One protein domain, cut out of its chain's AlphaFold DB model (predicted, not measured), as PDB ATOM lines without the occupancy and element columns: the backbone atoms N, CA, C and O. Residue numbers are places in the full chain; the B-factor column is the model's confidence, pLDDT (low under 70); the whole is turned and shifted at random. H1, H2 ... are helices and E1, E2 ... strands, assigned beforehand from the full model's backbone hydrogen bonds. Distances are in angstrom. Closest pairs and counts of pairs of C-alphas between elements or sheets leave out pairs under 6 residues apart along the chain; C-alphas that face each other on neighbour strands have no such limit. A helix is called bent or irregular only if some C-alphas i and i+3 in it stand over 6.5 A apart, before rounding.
ATOM      1  N   SER A  24     150.975 177.631 103.568       67.31
ATOM      2  CA  SER A  24     150.799 177.498 105.020       67.31
ATOM      3  C   SER A  24     149.419 176.957 105.367       67.31
ATOM      4  O   SER A  24     149.322 175.910 106.004       67.31
ATOM      5  N   ARG A  25     148.359 177.591 104.862       70.75
ATOM      6  CA  ARG A  25     146.981 177.163 105.113       70.75
ATOM      7  C   ARG A  25     146.713 175.753 104.602       70.75
ATOM      8  O   ARG A  25     146.146 174.939 105.327       70.75
ATOM      9  N   ALA A  26     147.155 175.447 103.381       74.56
ATOM     10  CA  ALA A  26     147.023 174.106 102.814       74.56
ATOM     11  C   ALA A  26     147.711 173.053 103.697       74.56
ATOM     12  O   ALA A  26     147.204 171.948 103.875       74.56
ATOM     13  N   THR A  27     148.876 173.396 104.253       77.38
ATOM     14  CA  THR A  27     149.640 172.513 105.139       77.38
ATOM     15  C   THR A  27     148.923 172.308 106.471       77.38
ATOM     16  O   THR A  27     148.793 171.169 106.914       77.38
ATOM     17  N   ASP A  28     148.405 173.372 107.080       78.69
ATOM     18  CA  ASP A  28     147.691 173.300 108.358       78.69
ATOM     19  C   ASP A  28     146.382 172.508 108.243       78.69
ATOM     20  O   ASP A  28     146.134 171.604 109.042       78.69
ATOM     21  N   GLU A  29     145.585 172.766 107.202       85.25
ATOM     22  CA  GLU A  29     144.346 172.029 106.925       85.25
ATOM     23  C   GLU A  29     144.632 170.540 106.651       85.25
ATOM     24  O   GLU A  29     143.951 169.659 107.184       85.25
ATOM     25  N   LYS A  30     145.706 170.219 105.912       86.38
ATOM     26  CA  LYS A  30     146.160 168.828 105.733       86.38
ATOM     27  C   LYS A  30     146.596 168.179 107.040       86.38
ATOM     28  O   LYS A  30     146.258 167.019 107.276       86.38
ATOM     29  N   ASN A  31     147.326 168.897 107.891       85.94
ATOM     30  CA  ASN A  31     147.766 168.387 109.188       85.94
ATOM     31  C   ASN A  31     146.571 168.096 110.104       85.94
ATOM     32  O   ASN A  31     146.531 167.041 110.743       85.94
ATOM     33  N   GLN A  32     145.565 168.973 110.114       87.56
ATOM     34  CA  GLN A  32     144.321 168.764 110.852       87.56
ATOM     35  C   GLN A  32     143.582 167.510 110.361       87.56
ATOM     36  O   GLN A  32     143.185 166.665 111.167       87.56
ATOM     37  N   VAL A  33     143.446 167.344 109.042       91.50
ATOM     38  CA  VAL A  33     142.826 166.154 108.435       91.50
ATOM     39  C   VAL A  33     143.618 164.883 108.753       91.50
ATOM     40  O   VAL A  33     143.022 163.862 109.101       91.50
ATOM     41  N   ALA A  34     144.950 164.931 108.702       89.38
ATOM     42  CA  ALA A  34     145.809 163.796 109.034       89.38
ATOM     43  C   ALA A  34     145.681 163.390 110.512       89.38
ATOM     44  O   ALA A  34     145.558 162.202 110.827       89.38
ATOM     45  N   GLN A  35     145.648 164.363 111.428       88.94
ATOM     46  CA  GLN A  35     145.426 164.109 112.850       88.94
ATOM     47  C   GLN A  35     144.050 163.481 113.095       88.94
ATOM     48  O   GLN A  35     143.941 162.505 113.841       88.94
ATOM     49  N   PHE A  36     143.013 163.990 112.432       91.62
ATOM     50  CA  PHE A  36     141.671 163.422 112.508       91.62
ATOM     51  C   PHE A  36     141.635 161.967 112.011       91.62
ATOM     52  O   PHE A  36     141.114 161.090 112.701       91.62
ATOM     53  N   CYS A  37     142.276 161.672 110.875       93.25
ATOM     54  CA  CYS A  37     142.386 160.317 110.322       93.25
ATOM     55  C   CYS A  37     143.107 159.342 111.264       93.25
ATOM     56  O   CYS A  37     142.725 158.174 111.376       93.25
ATOM     57  N   ARG A  38     144.117 159.819 112.002       92.12
ATOM     58  CA  ARG A  38     144.795 159.020 113.029       92.12
ATOM     59  C   ARG A  38     143.841 158.628 114.159       92.12
ATOM     60  O   ARG A  38     143.824 157.466 114.558       92.12
ATOM     61  N   ILE A  39     143.018 159.563 114.639       90.12
ATOM     62  CA  ILE A  39     142.033 159.273 115.692       90.12
ATOM     63  C   ILE A  39     140.925 158.354 115.161       90.12
ATOM     64  O   ILE A  39     140.564 157.387 115.831       90.12
ATOM     65  N   LEU A  40     140.439 158.583 113.934       91.25
ATOM     66  CA  LEU A  40     139.514 157.662 113.269       91.25
ATOM     67  C   LEU A  40     140.105 156.251 113.179       91.25
ATOM     68  O   LEU A  40     139.429 155.286 113.505       91.25
ATOM     69  N   THR A  41     141.378 156.108 112.826       92.69
ATOM     70  CA  THR A  41     142.050 154.802 112.759       92.69
ATOM     71  C   THR A  41     142.105 154.102 114.124       92.69
ATOM     72  O   THR A  41     141.898 152.890 114.222       92.69
ATOM     73  N   GLU A  42     142.337 154.840 115.210       89.69
ATOM     74  CA  GLU A  42     142.250 154.292 116.570       89.69
ATOM     75  C   GLU A  42     140.824 153.819 116.895       89.69
ATOM     76  O   GLU A  42     140.635 152.709 117.405       89.69
ATOM     77  N   ASN A  43     139.821 154.612 116.517       88.81
ATOM     78  CA  ASN A  43     138.413 154.266 116.670       88.81
ATOM     79  C   ASN A  43     138.004 153.061 115.808       88.81
ATOM     80  O   ASN A  43     137.244 152.224 116.283       88.81
ATOM     81  N   LEU A  44     138.551 152.896 114.599       91.06
ATOM     82  CA  LEU A  44     138.326 151.723 113.745       91.06
ATOM     83  C   LEU A  44     138.766 150.440 114.453       91.06
ATOM     84  O   LEU A  44     138.056 149.434 114.458       91.06
ATOM     85  N   ARG A  45     139.933 150.472 115.105       87.88
ATOM     86  CA  ARG A  45     140.446 149.328 115.872       87.88
ATOM     87  C   ARG A  45     139.547 149.001 117.064       87.88
ATOM     88  O   ARG A  45     139.354 147.821 117.366       87.88
ATOM     89  N   ALA A  46     139.001 150.015 117.736       83.00
ATOM     90  CA  ALA A  46     138.032 149.828 118.814       83.00
ATOM     91  C   ALA A  46     136.709 149.247 118.285       83.00
ATOM     92  O   ALA A  46     136.241 148.232 118.803       83.00
ATOM     93  N   LEU A  47     136.181 149.804 117.190       84.12
ATOM     94  CA  LEU A  47     134.964 149.336 116.527       84.12
ATOM     95  C   LEU A  47     135.086 147.880 116.078       84.12
ATOM     96  O   LEU A  47     134.181 147.086 116.289       84.12
ATOM     97  N   ARG A  48     136.236 147.474 115.540       85.88
ATOM     98  CA  ARG A  48     136.501 146.076 115.172       85.88
ATOM     99  C   ARG A  48     136.472 145.128 116.355       85.88
ATOM    100  O   ARG A  48     135.906 144.042 116.262       85.88
ATOM    101  N   LYS A  49     137.084 145.518 117.475       80.00
ATOM    102  CA  LYS A  49     137.026 144.727 118.714       80.00
ATOM    103  C   LYS A  49     135.588 144.601 119.211       80.00
ATOM    104  O   LYS A  49     135.205 143.520 119.641       80.00
ATOM    105  N   PHE A  50     134.808 145.672 119.094       75.38
ATOM    106  CA  PHE A  50     133.379 145.672 119.384       75.38
ATOM    107  C   PHE A  50     132.603 144.725 118.453       75.38
ATOM    108  O   PHE A  50     131.894 143.834 118.921       75.38
ATOM    109  N   ASN A  51     132.823 144.827 117.144       76.81
ATOM    110  CA  ASN A  51     132.138 144.029 116.131       76.81
ATOM    111  C   ASN A  51     132.465 142.536 116.185       76.81
ATOM    112  O   ASN A  51     131.627 141.746 115.770       76.81
ATOM    113  N   LYS A  52     133.609 142.119 116.745       74.25
ATOM    114  CA  LYS A  52     133.883 140.691 117.015       74.25
ATOM    115  C   LYS A  52     132.864 140.044 117.956       74.25
ATOM    116  O   LYS A  52     132.744 138.826 117.968       74.25
ATOM    117  N   VAL A  53     132.201 140.845 118.787       65.25
ATOM    118  CA  VAL A  53     131.213 140.375 119.765       65.25
ATOM    119  C   VAL A  53     129.794 140.604 119.258       65.25
ATOM    120  O   VAL A  53     128.894 139.838 119.598       65.25
ATOM    121  N   THR A  54     129.585 141.663 118.475       66.50
ATOM    122  CA  THR A  54     128.241 142.168 118.195       66.50
ATOM    123  C   THR A  54     127.831 142.169 116.730       66.50
ATOM    124  O   THR A  54     126.642 142.039 116.462       66.50
ATOM    125  N   HIS A  55     128.776 142.312 115.797       70.62
ATOM    126  CA  HIS A  55     128.517 142.471 114.361       70.62
ATOM    127  C   HIS A  55     127.485 143.568 114.014       70.62
ATOM    128  O   HIS A  55     126.767 143.446 113.026       70.62
ATOM    129  N   LEU A  56     127.380 144.622 114.834       70.06
ATOM    130  CA  LEU A  56     126.255 145.567 114.765       70.06
ATOM    131  C   LEU A  56     126.424 146.688 113.749       70.06
ATOM    132  O   LEU A  56     125.438 147.144 113.180       70.06
ATOM    133  N   ILE A  57     127.644 147.194 113.581       77.31
ATOM    134  CA  ILE A  57     127.883 148.392 112.781       77.31
ATOM    135  C   ILE A  57     128.940 148.086 111.745       77.31
ATOM    136  O   ILE A  57     130.057 147.720 112.097       77.31
ATOM    137  N   ASP A  58     128.606 148.277 110.474       83.38
ATOM    138  CA  ASP A  58     129.608 148.248 109.415       83.38
ATOM    139  C   ASP A  58     130.686 149.305 109.697       83.38
ATOM    140  O   ASP A  58     130.382 150.452 110.042       83.38
ATOM    141  N   GLU A  59     131.943 148.910 109.531       87.00
ATOM    142  CA  GLU A  59     133.101 149.788 109.640       87.00
ATOM    143  C   GLU A  59     132.946 151.028 108.759       87.00
ATOM    144  O   GLU A  59     133.357 152.103 109.180       87.00
ATOM    145  N   ALA A  60     132.272 150.915 107.606       86.88
ATOM    146  CA  ALA A  60     131.965 152.037 106.719       86.88
ATOM    147  C   ALA A  60     131.272 153.223 107.421       86.88
ATOM    148  O   ALA A  60     131.412 154.358 106.976       86.88
ATOM    149  N   ASN A  61     130.577 152.984 108.538       87.19
ATOM    150  CA  ASN A  61     129.854 154.003 109.302       87.19
ATOM    151  C   ASN A  61     130.649 154.560 110.496       87.19
ATOM    152  O   ASN A  61     130.091 155.233 111.361       87.19
ATOM    153  N   LEU A  62     131.952 154.271 110.585       89.81
ATOM    154  CA  LEU A  62     132.817 154.718 111.678       89.81
ATOM    155  C   LEU A  62     132.769 156.236 111.900       89.81
ATOM    156  O   LEU A  62     132.797 156.691 113.046       89.81
ATOM    157  N   PHE A  63     132.712 157.017 110.820       91.00
ATOM    158  CA  PHE A  63     132.615 158.470 110.916       91.00
ATOM    159  C   PHE A  63     131.342 158.867 111.664       91.00
ATOM    160  O   PHE A  63     131.414 159.566 112.673       91.00
ATOM    161  N   GLU A  64     130.189 158.368 111.222       88.06
ATOM    162  CA  GLU A  64     128.899 158.650 111.839       88.06
ATOM    163  C   GLU A  64     128.873 158.214 113.312       88.06
ATOM    164  O   GLU A  64     128.413 158.976 114.159       88.06
ATOM    165  N   VAL A  65     129.437 157.044 113.643       85.12
ATOM    166  CA  VAL A  65     129.569 156.551 115.033       85.12
ATOM    167  C   VAL A  65     130.349 157.510 115.913       85.12
ATOM    168  O   VAL A  65     129.929 157.832 117.020       85.12
ATOM    169  N   THR A  66     131.503 157.953 115.433       86.75
ATOM    170  CA  THR A  66     132.459 158.698 116.255       86.75
ATOM    171  C   THR A  66     132.119 160.180 116.360       86.75
ATOM    172  O   THR A  66     132.619 160.851 117.254       86.75
ATOM    173  N   THR A  67     131.236 160.685 115.501       87.31
ATOM    174  CA  THR A  67     130.840 162.099 115.469       87.31
ATOM    175  C   THR A  67     129.405 162.334 115.951       87.31
ATOM    176  O   THR A  67     129.041 163.477 116.201       87.31
ATOM    177  N   ALA A  68     128.594 161.289 116.166       81.94
ATOM    178  CA  ALA A  68     127.167 161.396 116.511       81.94
ATOM    179  C   ALA A  68     126.830 162.180 117.795       81.94
ATOM    180  O   ALA A  68     125.706 162.658 117.941       81.94
ATOM    181  N   GLU A  69     127.754 162.319 118.748       77.56
ATOM    182  CA  GLU A  69     127.527 163.180 119.924       77.56
ATOM    183  C   GLU A  69     127.705 164.670 119.615       77.56
ATOM    184  O   GLU A  69     127.187 165.519 120.338       77.56
ATOM    185  N   ARG A  70     128.474 164.991 118.571       78.94
ATOM    186  CA  ARG A  70     128.881 166.354 118.207       78.94
ATOM    187  C   ARG A  70     128.182 166.860 116.944       78.94
ATOM    188  O   ARG A  70     127.992 168.062 116.811       78.94
ATOM    189  N   ASP A  71     127.777 165.961 116.049       80.69
ATOM    190  CA  ASP A  71     127.100 166.258 114.787       80.69
ATOM    191  C   ASP A  71     125.720 165.583 114.726       80.69
ATOM    192  O   ASP A  71     125.590 164.355 114.660       80.69
ATOM    193  N   SER A  72     124.666 166.402 114.708       78.50
ATOM    194  CA  SER A  72     123.276 165.938 114.641       78.50
ATOM    195  C   SER A  72     122.960 165.224 113.324       78.50
ATOM    196  O   SER A  72     122.131 164.309 113.307       78.50
ATOM    197  N   GLY A  73     123.646 165.581 112.231       83.12
ATOM    198  CA  GLY A  73     123.524 164.896 110.946       83.12
ATOM    199  C   GLY A  73     124.014 163.451 111.030       83.12
ATOM    200  O   GLY A  73     123.302 162.520 110.641       83.12
ATOM    201  N   SER A  74     125.201 163.258 111.599       82.12
ATOM    202  CA  SER A  74     125.802 161.950 111.859       82.12
ATOM    203  C   SER A  74     124.972 161.124 112.830       82.12
ATOM    204  O   SER A  74     124.715 159.952 112.556       82.12
ATOM    205  N   ARG A  75     124.434 161.746 113.885       81.31
ATOM    206  CA  ARG A  75     123.467 161.101 114.783       81.31
ATOM    207  C   ARG A  75     122.252 160.573 114.027       81.31
ATOM    208  O   ARG A  75     121.912 159.403 114.158       81.31
ATOM    209  N   GLY A  76     121.623 161.405 113.198       81.25
ATOM    210  CA  GLY A  76     120.440 161.018 112.425       81.25
ATOM    211  C   GLY A  76     120.705 159.872 111.445       81.25
ATOM    212  O   GLY A  76     119.883 158.964 111.314       81.25
ATOM    213  N   LYS A  77     121.864 159.870 110.777       83.62
ATOM    214  CA  LYS A  77     122.277 158.752 109.915       83.62
ATOM    215  C   LYS A  77     122.513 157.477 110.713       83.62
ATOM    216  O   LYS A  77     122.051 156.415 110.310       83.62
ATOM    217  N   LEU A  78     123.198 157.586 111.844       78.31
ATOM    218  CA  LEU A  78     123.526 156.443 112.678       78.31
ATOM    219  C   LEU A  78     122.287 155.797 113.296       78.31
ATOM    220  O   LEU A  78     122.186 154.575 113.286       78.31
ATOM    221  N   LEU A  79     121.311 156.596 113.736       76.25
ATOM    222  CA  LEU A  79     119.998 156.104 114.163       76.25
ATOM    223  C   LEU A  79     119.345 155.240 113.072       76.25
ATOM    224  O   LEU A  79     118.839 154.158 113.361       76.25
ATOM    225  N   ARG A  80     119.411 155.667 111.802       79.38
ATOM    226  CA  ARG A  80     118.891 154.883 110.664       79.38
ATOM    227  C   ARG A  80     119.687 153.601 110.431       79.38
ATOM    228  O   ARG A  80     119.087 152.564 110.167       79.38
ATOM    229  N   ILE A  81     121.014 153.658 110.529       77.19
ATOM    230  CA  ILE A  81     121.895 152.492 110.367       77.19
ATOM    231  C   ILE A  81     121.588 151.444 111.439       77.19
ATOM    232  O   ILE A  81     121.339 150.289 111.117       77.19
ATOM    233  N   VAL A  82     121.531 151.848 112.707       72.25
ATOM    234  CA  VAL A  82     121.242 150.934 113.820       72.25
ATOM    235  C   VAL A  82     119.795 150.436 113.773       72.25
ATOM    236  O   VAL A  82     119.553 149.269 114.054       72.25
ATOM    237  N   GLY A  83     118.836 151.276 113.374       68.19
ATOM    238  CA  GLY A  83     117.434 150.874 113.225       68.19
ATOM    239  C   GLY A  83     117.175 149.896 112.071       68.19
ATOM    240  O   GLY A  83     116.172 149.188 112.089       68.19
ATOM    241  N   THR A  84     118.065 149.842 111.072       70.44
ATOM    242  CA  THR A  84     117.965 148.924 109.919       70.44
ATOM    243  C   THR A  84     118.862 147.695 110.044       70.44
ATOM    244  O   THR A  84     118.567 146.668 109.431       70.44
ATOM    245  N   ALA A  85     119.921 147.760 110.856       63.06
ATOM    246  CA  ALA A  85     120.692 146.594 111.258       63.06
ATOM    247  C   ALA A  85     119.764 145.640 112.030       63.06
ATOM    248  O   ALA A  85     119.190 146.000 113.053       63.06
ATOM    249  N   THR A  86     119.565 144.440 111.481       51.84
ATOM    250  CA  THR A  86     118.629 143.399 111.943       51.84
ATOM    251  C   THR A  86     118.513 143.278 113.468       51.84
ATOM    252  O   THR A  86     119.519 143.403 114.170       51.84
ATOM    253  N   PRO A  87     117.308 142.963 113.991       49.16
ATOM    254  CA  PRO A  87     117.019 142.989 115.419       49.16
ATOM    255  C   PRO A  87     118.001 142.087 116.157       49.16
ATOM    256  O   PRO A  87     118.089 140.899 115.850       49.16
ATOM    257  N   PHE A  88     118.728 142.655 117.122       53.22
ATOM    258  CA  PHE A  88     119.497 141.945 118.145       53.22
ATOM    259  C   PHE A  88     118.806 140.632 118.506       53.22
ATOM    260  O   PHE A  88     117.846 140.692 119.259       53.22
ATOM    261  N   GLY A  89     119.226 139.484 117.963       43.31
ATOM    262  CA  GLY A  89     118.642 138.157 118.224       43.31
ATOM    263  C   GLY A  89     117.246 138.140 118.881       43.31
ATOM    264  O   GLY A  89     117.132 137.709 120.025       43.31
ATOM    265  N   GLY A  90     116.210 138.649 118.196       43.78
ATOM    266  CA  GLY A  90     114.825 138.660 118.699       43.78
ATOM    267  C   GLY A  90     114.369 139.877 119.526       43.78
ATOM    268  O   GLY A  90     113.317 139.817 120.156       43.78
ATOM    269  N   ILE A  91     115.107 140.986 119.535       45.84
ATOM    270  CA  ILE A  91     114.732 142.226 120.223       45.84
ATOM    271  C   ILE A  91     114.331 143.284 119.187       45.84
ATOM    272  O   ILE A  91     115.153 143.693 118.370       45.84
ATOM    273  N   ASN A  92     113.092 143.773 119.262       53.22
ATOM    274  CA  ASN A  92     112.625 144.908 118.463       53.22
ATOM    275  C   ASN A  92     113.535 146.131 118.685       53.22
ATOM    276  O   ASN A  92     113.794 146.505 119.832       53.22
ATOM    277  N   ALA A  93     114.015 146.750 117.604       54.06
ATOM    278  CA  ALA A  93     114.770 147.999 117.655       54.06
ATOM    279  C   ALA A  93     113.830 149.142 118.078       54.06
ATOM    280  O   ALA A  93     113.180 149.766 117.247       54.06
ATOM    281  N   THR A  94     113.696 149.363 119.386       60.41
ATOM    282  CA  THR A  94     113.042 150.557 119.936       60.41
ATOM    283  C   THR A  94     114.045 151.706 119.997       60.41
ATOM    284  O   THR A  94     115.244 151.464 120.166       60.41
ATOM    285  N   ASP A  95     113.570 152.951 119.915       60.41
ATOM    286  CA  ASP A  95     114.418 154.153 119.989       60.41
ATOM    287  C   ASP A  95     115.323 154.149 121.235       60.41
ATOM    288  O   ASP A  95     116.512 154.443 121.153       60.41
ATOM    289  N   GLU A  96     114.806 153.686 122.377       64.44
ATOM    290  CA  GLU A  96     115.568 153.528 123.625       64.44
ATOM    291  C   GLU A  96     116.758 152.565 123.492       64.44
ATOM    292  O   GLU A  96     117.811 152.783 124.089       64.44
ATOM    293  N   LYS A  97     116.612 151.496 122.701       63.75
ATOM    294  CA  LYS A  97     117.674 150.509 122.478       63.75
ATOM    295  C   LYS A  97     118.754 151.063 121.563       63.75
ATOM    296  O   LYS A  97     119.935 150.815 121.792       63.75
ATOM    297  N   VAL A  98     118.345 151.821 120.547       65.25
ATOM    298  CA  VAL A  98     119.257 152.517 119.639       65.25
ATOM    299  C   VAL A  98     120.098 153.525 120.419       65.25
ATOM    300  O   VAL A  98     121.324 153.495 120.333       65.25
ATOM    301  N   GLU A  99     119.459 154.345 121.250       68.00
ATOM    302  CA  GLU A  99     120.138 155.287 122.143       68.00
ATOM    303  C   GLU A  99     121.082 154.588 123.123       68.00
ATOM    304  O   GLU A  99     122.189 155.058 123.389       68.00
ATOM    305  N   GLU A 100     120.695 153.418 123.624       67.62
ATOM    306  CA  GLU A 100     121.544 152.635 124.510       67.62
ATOM    307  C   GLU A 100     122.816 152.124 123.815       67.62
ATOM    308  O   GLU A 100     123.883 152.123 124.431       67.62
ATOM    309  N   ILE A 101     122.729 151.730 122.542       68.88
ATOM    310  CA  ILE A 101     123.873 151.289 121.728       68.88
ATOM    311  C   ILE A 101     124.784 152.461 121.402       68.88
ATOM    312  O   ILE A 101     125.997 152.341 121.555       68.88
ATOM    313  N   LEU A 102     124.204 153.596 121.001       67.56
ATOM    314  CA  LEU A 102     124.940 154.840 120.789       67.56
ATOM    315  C   LEU A 102     125.741 155.203 122.032       67.56
ATOM    316  O   LEU A 102     126.954 155.361 121.960       67.56
ATOM    317  N   TYR A 103     125.076 155.207 123.185       68.38
ATOM    318  CA  TYR A 103     125.709 155.478 124.463       68.38
ATOM    319  C   TYR A 103     126.838 154.479 124.773       68.38
ATOM    320  O   TYR A 103     127.906 154.878 125.231       68.38
ATOM    321  N   VAL A 104     126.662 153.181 124.509       66.12
ATOM    322  CA  VAL A 104     127.727 152.176 124.719       66.12
ATOM    323  C   VAL A 104     128.932 152.406 123.802       66.12
ATOM    324  O   VAL A 104     130.064 152.135 124.197       66.12
ATOM    325  N   LEU A 105     128.708 152.894 122.586       67.88
ATOM    326  CA  LEU A 105     129.770 153.125 121.612       67.88
ATOM    327  C   LEU A 105     130.562 154.396 121.910       67.88
ATOM    328  O   LEU A 105     131.780 154.384 121.751       67.88
ATOM    329  N   THR A 106     129.896 155.468 122.336       63.34
ATOM    330  CA  THR A 106     130.503 156.806 122.418       63.34
ATOM    331  C   THR A 106     130.911 157.228 123.830       63.34
ATOM    332  O   THR A 106     131.778 158.090 123.977       63.34
ATOM    333  N   THR A 107     130.359 156.608 124.881       62.03
ATOM    334  CA  THR A 107     130.608 157.050 126.264       62.03
ATOM    335  C   THR A 107     131.801 156.337 126.896       62.03
ATOM    336  O   THR A 107     131.922 155.114 126.862       62.03
ATOM    337  N   THR A 108     132.666 157.093 127.575       50.47
ATOM    338  CA  THR A 108     133.897 156.581 128.198       50.47
ATOM    339  C   THR A 108     133.682 155.682 129.425       50.47
ATOM    340  O   THR A 108     134.613 155.001 129.854       50.47
ATOM    341  N   ASN A 109     132.473 155.652 129.999       48.00
ATOM    342  CA  ASN A 109     132.207 155.067 131.318       48.00
ATOM    343  C   ASN A 109     131.632 153.634 131.248       48.00
ATOM    344  O   ASN A 109     130.577 153.321 131.801       48.00
ATOM    345  N   MET A 110     132.346 152.733 130.566       50.66
ATOM    346  CA  MET A 110     131.977 151.309 130.418       50.66
ATOM    347  C   MET A 110     131.958 150.530 131.751       50.66
ATOM    348  O   MET A 110     131.405 149.431 131.839       50.66
ATOM    349  N   THR A 111     132.549 151.095 132.804       45.91
ATOM    350  CA  THR A 111     132.652 150.522 134.152       45.91
ATOM    351  C   THR A 111     131.313 150.410 134.880       45.91
ATOM    352  O   THR A 111     131.076 149.387 135.521       45.91
ATOM    353  N   GLU A 112     130.397 151.372 134.725       48.53
ATOM    354  CA  GLU A 112     129.077 151.345 135.388       48.53
ATOM    355  C   GLU A 112     128.128 150.282 134.807       48.53
ATOM    356  O   GLU A 112     127.154 149.886 135.445       48.53
ATOM    357  N   ARG A 113     128.417 149.754 133.609       51.28
ATOM    358  CA  ARG A 113     127.507 148.857 132.870       51.28
ATOM    359  C   ARG A 113     127.932 147.390 132.805       51.28
ATOM    360  O   ARG A 113     127.209 146.591 132.204       51.28
ATOM    361  N   ARG A 114     129.017 146.990 133.486       47.62
ATOM    362  CA  ARG A 114     129.439 145.574 133.601       47.62
ATOM    363  C   ARG A 114     128.317 144.639 134.078       47.62
ATOM    364  O   ARG A 114     128.323 143.471 133.705       47.62
ATOM    365  N   GLY A 115     127.340 145.152 134.834       49.50
ATOM    366  CA  GLY A 115     126.168 144.390 135.280       49.50
ATOM    367  C   GLY A 115     125.093 144.152 134.208       49.50
ATOM    368  O   GLY A 115     124.518 143.070 134.167       49.50
ATOM    369  N   LYS A 116     124.828 145.123 133.320       51.84
ATOM    370  CA  LYS A 116     123.746 145.033 132.315       51.84
ATOM    371  C   LYS A 116     124.204 144.376 131.010       51.84
ATOM    372  O   LYS A 116     123.417 143.727 130.331       51.84
ATOM    373  N   TYR A 117     125.493 144.504 130.690       54.09
ATOM    374  CA  TYR A 117     126.077 144.032 129.436       54.09
ATOM    375  C   TYR A 117     127.446 143.358 129.658       54.09
ATOM    376  O   TYR A 117     128.481 143.881 129.238       54.09
ATOM    377  N   PRO A 118     127.484 142.162 130.283       55.31
ATOM    378  CA  PRO A 118     128.730 141.510 130.709       55.31
ATOM    379  C   PRO A 118     129.700 141.228 129.555       55.31
ATOM    380  O   PRO A 118     130.916 141.295 129.722       55.31
ATOM    381  N   ARG A 119     129.160 140.973 128.353       56.19
ATOM    382  CA  ARG A 119     129.931 140.683 127.130       56.19
ATOM    383  C   ARG A 119     130.791 141.862 126.649       56.19
ATOM    384  O   ARG A 119     131.676 141.663 125.826       56.19
ATOM    385  N   PHE A 120     130.556 143.065 127.171       55.53
ATOM    386  CA  PHE A 120     131.222 144.301 126.754       55.53
ATOM    387  C   PHE A 120     132.252 144.820 127.764       55.53
ATOM    388  O   PHE A 120     132.965 145.777 127.472       55.53
ATOM    389  N   GLY A 121     132.370 144.192 128.939       54.47
ATOM    390  CA  GLY A 121     133.097 144.726 130.100       54.47
ATOM    391  C   GLY A 121     134.610 144.943 129.946       54.47
ATOM    392  O   GLY A 121     135.222 145.472 130.879       54.47
ATOM    393  N   ASN A 122     135.197 144.553 128.805       60.06
ATOM    394  CA  ASN A 122     136.624 144.683 128.476       60.06
ATOM    395  C   ASN A 122     136.896 145.453 127.162       60.06
ATOM    396  O   ASN A 122     138.042 145.503 126.717       60.06
ATOM    397  N   ILE A 123     135.875 146.020 126.509       62.97
ATOM    398  CA  ILE A 123     136.043 146.741 125.237       62.97
ATOM    399  C   ILE A 123     136.250 148.228 125.530       62.97
ATOM    400  O   ILE A 123     135.470 148.832 126.263       62.97
ATOM    401  N   ALA A 124     137.316 148.810 124.972       66.06
ATOM    402  CA  ALA A 124     137.565 150.242 125.087       66.06
ATOM    403  C   ALA A 124     136.494 151.030 124.304       66.06
ATOM    404  O   ALA A 124     136.196 150.648 123.169       66.06
ATOM    405  N   PRO A 125     135.937 152.107 124.881       69.88
ATOM    406  CA  PRO A 125     134.932 152.936 124.221       69.88
ATOM    407  C   PRO A 125     135.535 153.670 123.017       69.88
ATOM    408  O   PRO A 125     136.738 153.963 123.006       69.88
ATOM    409  N   LEU A 126     134.714 153.971 122.005       78.25
ATOM    410  CA  LEU A 126     135.163 154.817 120.904       78.25
ATOM    411  C   LEU A 126     135.269 156.262 121.391       78.25
ATOM    412  O   LEU A 126     134.476 156.729 122.206       78.25
ATOM    413  N   ARG A 127     136.258 156.988 120.875       80.88
ATOM    414  CA  ARG A 127     136.391 158.417 121.143       80.88
ATOM    415  C   ARG A 127     135.390 159.186 120.295       80.88
ATOM    416  O   ARG A 127     135.441 159.112 119.068       80.88
ATOM    417  N   SER A 128     134.552 159.960 120.969       82.44
ATOM    418  CA  SER A 128     133.764 161.030 120.369       82.44
ATOM    419  C   SER A 128     134.695 162.119 119.829       82.44
ATOM    420  O   SER A 128     135.550 162.623 120.564       82.44
ATOM    421  N   ILE A 129     134.577 162.442 118.542       85.19
ATOM    422  CA  ILE A 129     135.428 163.406 117.837       85.19
ATOM    423  C   ILE A 129     134.593 164.451 117.105       85.19
ATOM    424  O   ILE A 129     133.492 164.179 116.630       85.19
ATOM    425  N   GLU A 130     135.139 165.658 117.004       85.12
ATOM    426  CA  GLU A 130     134.542 166.742 116.232       85.12
ATOM    427  C   GLU A 130     135.040 166.680 114.779       85.12
ATOM    428  O   GLU A 130     136.254 166.578 114.567       85.12
ATOM    429  N   PRO A 131     134.144 166.712 113.775       87.31
ATOM    430  CA  PRO A 131     134.560 166.767 112.381       87.31
ATOM    431  C   PRO A 131     135.420 168.010 112.100       87.31
ATOM    432  O   PRO A 131     135.077 169.102 112.560       87.31
ATOM    433  N   PRO A 132     136.502 167.894 111.312       87.44
ATOM    434  CA  PRO A 132     137.302 169.053 110.947       87.44
ATOM    435  C   PRO A 132     136.492 170.014 110.068       87.44
ATOM    436  O   PRO A 132     135.624 169.597 109.294       87.44
ATOM    437  N   ILE A 133     136.798 171.307 110.177       85.44
ATOM    438  CA  ILE A 133     136.231 172.361 109.334       85.44
ATOM    439  C   ILE A 133     137.327 172.816 108.379       85.44
ATOM    440  O   ILE A 133     138.329 173.374 108.812       85.44
ATOM    441  N   ILE A 134     137.118 172.580 107.089       83.19
ATOM    442  CA  ILE A 134     138.060 172.900 106.019       83.19
ATOM    443  C   ILE A 134     137.416 173.961 105.144       83.19
ATOM    444  O   ILE A 134     136.333 173.743 104.602       83.19
ATOM    445  N   ASP A 135     138.046 175.130 105.049       79.31
ATOM    446  CA  ASP A 135     137.495 176.279 104.321       79.31
ATOM    447  C   ASP A 135     136.027 176.603 104.661       79.31
ATOM    448  O   ASP A 135     135.179 176.807 103.799       79.31
ATOM    449  N   GLY A 136     135.696 176.599 105.956       77.19
ATOM    450  CA  GLY A 136     134.338 176.884 106.438       77.19
ATOM    451  C   GLY A 136     133.314 175.772 106.175       77.19
ATOM    452  O   GLY A 136     132.176 175.875 106.632       77.19
ATOM    453  N   ARG A 137     133.702 174.683 105.500       85.06
ATOM    454  CA  ARG A 137     132.883 173.483 105.317       85.06
ATOM    455  C   ARG A 137     133.253 172.435 106.365       85.06
ATOM    456  O   ARG A 137     134.386 171.966 106.422       85.06
ATOM    457  N   THR A 138     132.271 171.983 107.139       88.69
ATOM    458  CA  THR A 138     132.413 170.802 108.001       88.69
ATOM    459  C   THR A 138     132.562 169.538 107.149       88.69
ATOM    460  O   THR A 138     131.716 169.257 106.287       88.69
ATOM    461  N   CYS A 139     133.628 168.772 107.382       89.38
ATOM    462  CA  CYS A 139     133.852 167.491 106.717       89.38
ATOM    463  C   CYS A 139     132.772 166.465 107.085       89.38
ATOM    464  O   CYS A 139     132.177 166.502 108.161       89.38
ATOM    465  N   ARG A 140     132.522 165.531 106.171       90.69
ATOM    466  CA  ARG A 140     131.501 164.481 106.261       90.69
ATOM    467  C   ARG A 140     132.148 163.109 106.106       90.69
ATOM    468  O   ARG A 140     133.247 163.006 105.575       90.69
ATOM    469  N   GLY A 141     131.427 162.044 106.461       87.75
ATOM    470  CA  GLY A 141     131.915 160.668 106.297       87.75
ATOM    471  C   GLY A 141     132.373 160.333 104.875       87.75
ATOM    472  O   GLY A 141     133.382 159.665 104.708       87.75
ATOM    473  N   SER A 142     131.719 160.897 103.853       91.81
ATOM    474  CA  SER A 142     132.105 160.737 102.442       91.81
ATOM    475  C   SER A 142     133.468 161.331 102.082       91.81
ATOM    476  O   SER A 142     133.998 161.010 101.026       91.81
ATOM    477  N   ASP A 143     134.013 162.217 102.917       93.25
ATOM    478  CA  ASP A 143     135.329 162.818 102.702       93.25
ATOM    479  C   ASP A 143     136.466 161.892 103.171       93.25
ATOM    480  O   ASP A 143     137.638 162.182 102.919       93.25
ATOM    481  N   PHE A 144     136.128 160.756 103.795       94.19
ATOM    482  CA  PHE A 144     137.055 159.759 104.319       94.19
ATOM    483  C   PHE A 144     136.749 158.365 103.762       94.19
ATOM    484  O   PHE A 144     135.611 158.020 103.458       94.19
ATOM    485  N   VAL A 145     137.783 157.538 103.653       93.44
ATOM    486  CA  VAL A 145     137.684 156.142 103.222       93.44
ATOM    487  C   VAL A 145     138.419 155.239 104.193       93.44
ATOM    488  O   VAL A 145     139.478 155.587 104.713       93.44
ATOM    489  N   ILE A 146     137.874 154.046 104.409       91.00
ATOM    490  CA  ILE A 146     138.524 153.012 105.210       91.00
ATOM    491  C   ILE A 146     139.232 152.057 104.260       91.00
ATOM    492  O   ILE A 146     138.602 151.406 103.426       91.00
ATOM    493  N   LYS A 147     140.558 151.973 104.375       88.75
ATOM    494  CA  LYS A 147     141.388 151.028 103.622       88.75
ATOM    495  C   LYS A 147     142.073 150.091 104.599       88.75
ATOM    496  O   LYS A 147     142.973 150.509 105.321       88.75
ATOM    497  N   LYS A 148     141.692 148.809 104.574       85.00
ATOM    498  CA  LYS A 148     142.216 147.784 105.491       85.00
ATOM    499  C   LYS A 148     142.200 148.300 106.929       85.00
ATOM    500  O   LYS A 148     141.132 148.369 107.504       85.00
ATOM    501  N   ASP A 149     143.336 148.687 107.493       86.44
ATOM    502  CA  ASP A 149     143.482 149.019 108.910       86.44
ATOM    503  C   ASP A 149     143.526 150.518 109.210       86.44
ATOM    504  O   ASP A 149     143.800 150.889 110.352       86.44
ATOM    505  N   GLU A 150     143.260 151.367 108.214       92.00
ATOM    506  CA  GLU A 150     143.432 152.814 108.318       92.00
ATOM    507  C   GLU A 150     142.247 153.581 107.727       92.00
ATOM    508  O   GLU A 150     141.668 153.200 106.705       92.00
ATOM    509  N   ALA A 151     141.906 154.690 108.381       92.31
ATOM    510  CA  ALA A 151     141.044 155.722 107.827       92.31
ATOM    511  C   ALA A 151     141.921 156.775 107.144       92.31
ATOM    512  O   ALA A 151     142.874 157.270 107.743       92.31
ATOM    513  N   LEU A 152     141.598 157.111 105.900       93.50
ATOM    514  CA  LEU A 152     142.346 158.055 105.075       93.50
ATOM    515  C   LEU A 152     141.402 159.116 104.503       93.50
ATOM    516  O   LEU A 152     140.225 158.818 104.279       93.50
ATOM    517  N   PRO A 153     141.890 160.336 104.227       93.94
ATOM    518  CA  PRO A 153     141.112 161.293 103.461       93.94
ATOM    519  C   PRO A 153     140.939 160.803 102.019       93.94
ATOM    520  O   PRO A 153     141.767 160.060 101.487       93.94
ATOM    521  N   THR A 154     139.854 161.228 101.385       94.00
ATOM    522  CA  THR A 154     139.653 161.044  99.944       94.00
ATOM    523  C   THR A 154     140.550 161.975  99.137       94.00
ATOM    524  O   THR A 154     140.861 163.083  99.575       94.00
ATOM    525  N   ASP A 155     140.890 161.563  97.915       92.31
ATOM    526  CA  ASP A 155     141.623 162.418  96.972       92.31
ATOM    527  C   ASP A 155     140.840 163.714  96.691       92.31
ATOM    528  O   ASP A 155     141.415 164.796  96.691       92.31
ATOM    529  N   ALA A 156     139.506 163.634  96.611       92.00
ATOM    530  CA  ALA A 156     138.635 164.798  96.446       92.00
ATOM    531  C   ALA A 156     138.737 165.813  97.601       92.00
ATOM    532  O   ALA A 156     138.683 167.019  97.361       92.00
ATOM    533  N   LEU A 157     138.889 165.355  98.851       91.25
ATOM    534  CA  LEU A 157     139.117 166.249  99.991       91.25
ATOM    535  C   LEU A 157     140.500 166.908  99.905       91.25
ATOM    536  O   LEU A 157     140.632 168.097 100.189       91.25
ATOM    537  N   LEU A 158     141.527 166.154  99.509       90.69
ATOM    538  CA  LEU A 158     142.879 166.692  99.353       90.69
ATOM    539  C   LEU A 158     142.940 167.735  98.231       90.69
ATOM    540  O   LEU A 158     143.497 168.813  98.439       90.69
ATOM    541  N   ASP A 159     142.301 167.461  97.094       87.44
ATOM    542  CA  ASP A 159     142.181 168.398  95.974       87.44
ATOM    543  C   ASP A 159     141.381 169.646  96.366       87.44
ATOM    544  O   ASP A 159     141.726 170.759  95.966       87.44
ATOM    545  N   TRP A 160     140.342 169.493  97.194       85.75
ATOM    546  CA  TRP A 160     139.579 170.619  97.735       85.75
ATOM    547  C   TRP A 160     140.451 171.538  98.595       85.75
ATOM    548  O   TRP A 160     140.394 172.755  98.425       85.75
ATOM    549  N   ILE A 161     141.270 170.975  99.489       84.50
ATOM    550  CA  ILE A 161     142.209 171.751 100.314       84.50
ATOM    551  C   ILE A 161     143.202 172.498  99.419       84.50
ATOM    552  O   ILE A 161     143.446 173.688  99.602       84.50
ATOM    553  N   GLU A 162     143.748 171.822  98.412       80.81
ATOM    554  CA  GLU A 162     144.717 172.408  97.480       80.81
ATOM    555  C   GLU A 162     144.119 173.517  96.607       80.81
ATOM    556  O   GLU A 162     144.781 174.514  96.328       80.81
ATOM    557  N   THR A 163     142.860 173.369  96.199       75.94
ATOM    558  CA  THR A 163     142.183 174.339  95.330       75.94
ATOM    559  C   THR A 163     141.703 175.561  96.111       75.94
ATOM    560  O   THR A 163     141.813 176.682  95.625       75.94
TER     561      THR A 163
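This is residues 24 to 163 of the 236 residues of an uncharacterized protein of Petrimonas sp. IBARAKI (UniProt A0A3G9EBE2). One long helix, H1, runs most of the length of the model like a spine, with the small hairpin E1 E2 packed beside its middle and H6 beside its first residues. Farther along H1, H2 packs across it, and H3 and H4 pack in turn on H2; residues 114 to 143, with no named element, lead from H5 back to E1. The printed part has 140 residues, with six named helices and two named strands in the order H1 H2 H3 H4 H5 E1 E2 H6, and its class is mostly helix. The sheet E1 - E2 is antiparallel. The whole is compact, with a radius of gyration of the C-alphas of 16.0 A, and only just elongated, spanning 51 by 26 by 25 A.

E1 is residues 144 to 147, beginning at C-alpha (137.055, 159.759, 104.319), and E2 is residues 150 to 153. H1, residues 24 to 54, is 43.9 A long and begins at C-alpha (150.799, 177.498, 105.020). H2 is residues 59 to 67; it is irregular, with C-alphas 60 and 63 standing 7.7 A apart. H3, residues 72 to 84, measures 18.4 A, and H4, residues 95 to 106, measures 16.5 A. H5 is residues 110 to 113. H6, residues 155 to 163, ends at C-alpha (142.183, 174.339, 95.330).

E1 and E2 form an antiparallel hairpin at 146 degrees, with N 145 and O 152 at 2.8 A and N 147 and O 150 at 2.9 A, within hydrogen-bond range. The closest C-alphas of H1 and E2, Thr 41 and Glu 150, are 5.1 A apart; H1 and E1 are near each other. With residues 26 to 30 alone, H1 touches H6 at a shallow tilt of 20 degrees, opposite ways; the closest C-alphas are Ala 26 and Ile 161, 5.9 A. H2, the hub, touches H1 at a steep tilt of 66 degrees, closest at C-alphas Leu 62 and Leu 44, 6.6 A. H2 and H3 form a helical hairpin, closest at C-alphas Glu 64 and Ser 74, 4.5 A. H4 is about perpendicular to H2 at 88 degrees and touches it, closest at C-alphas Thr 106 and Thr 66, 6.7 A. H3 and H4 only just touch, with 3 pairs of C-alphas within 8 A, the closest being Val 82 and Val 98 at 6.3 A. H5 is close to H4 but not clearly touching, at 7.2 A between C-alphas Met 110 and Val 104. Every O i to N i+4 pair is within hydrogen-bond range in H3, H4 and H6, against 26 of 27 in H1 and 3 of 5 in H2; H5 is too short for one.

The C-alphas farthest apart, Ser 24 and Gly 90, are 54.7 A apart. The printed part has no cut, and the link H5 to E1 is long. The mean pLDDT of the printed part is 76.3; residues 85 to 125 are among those under 70.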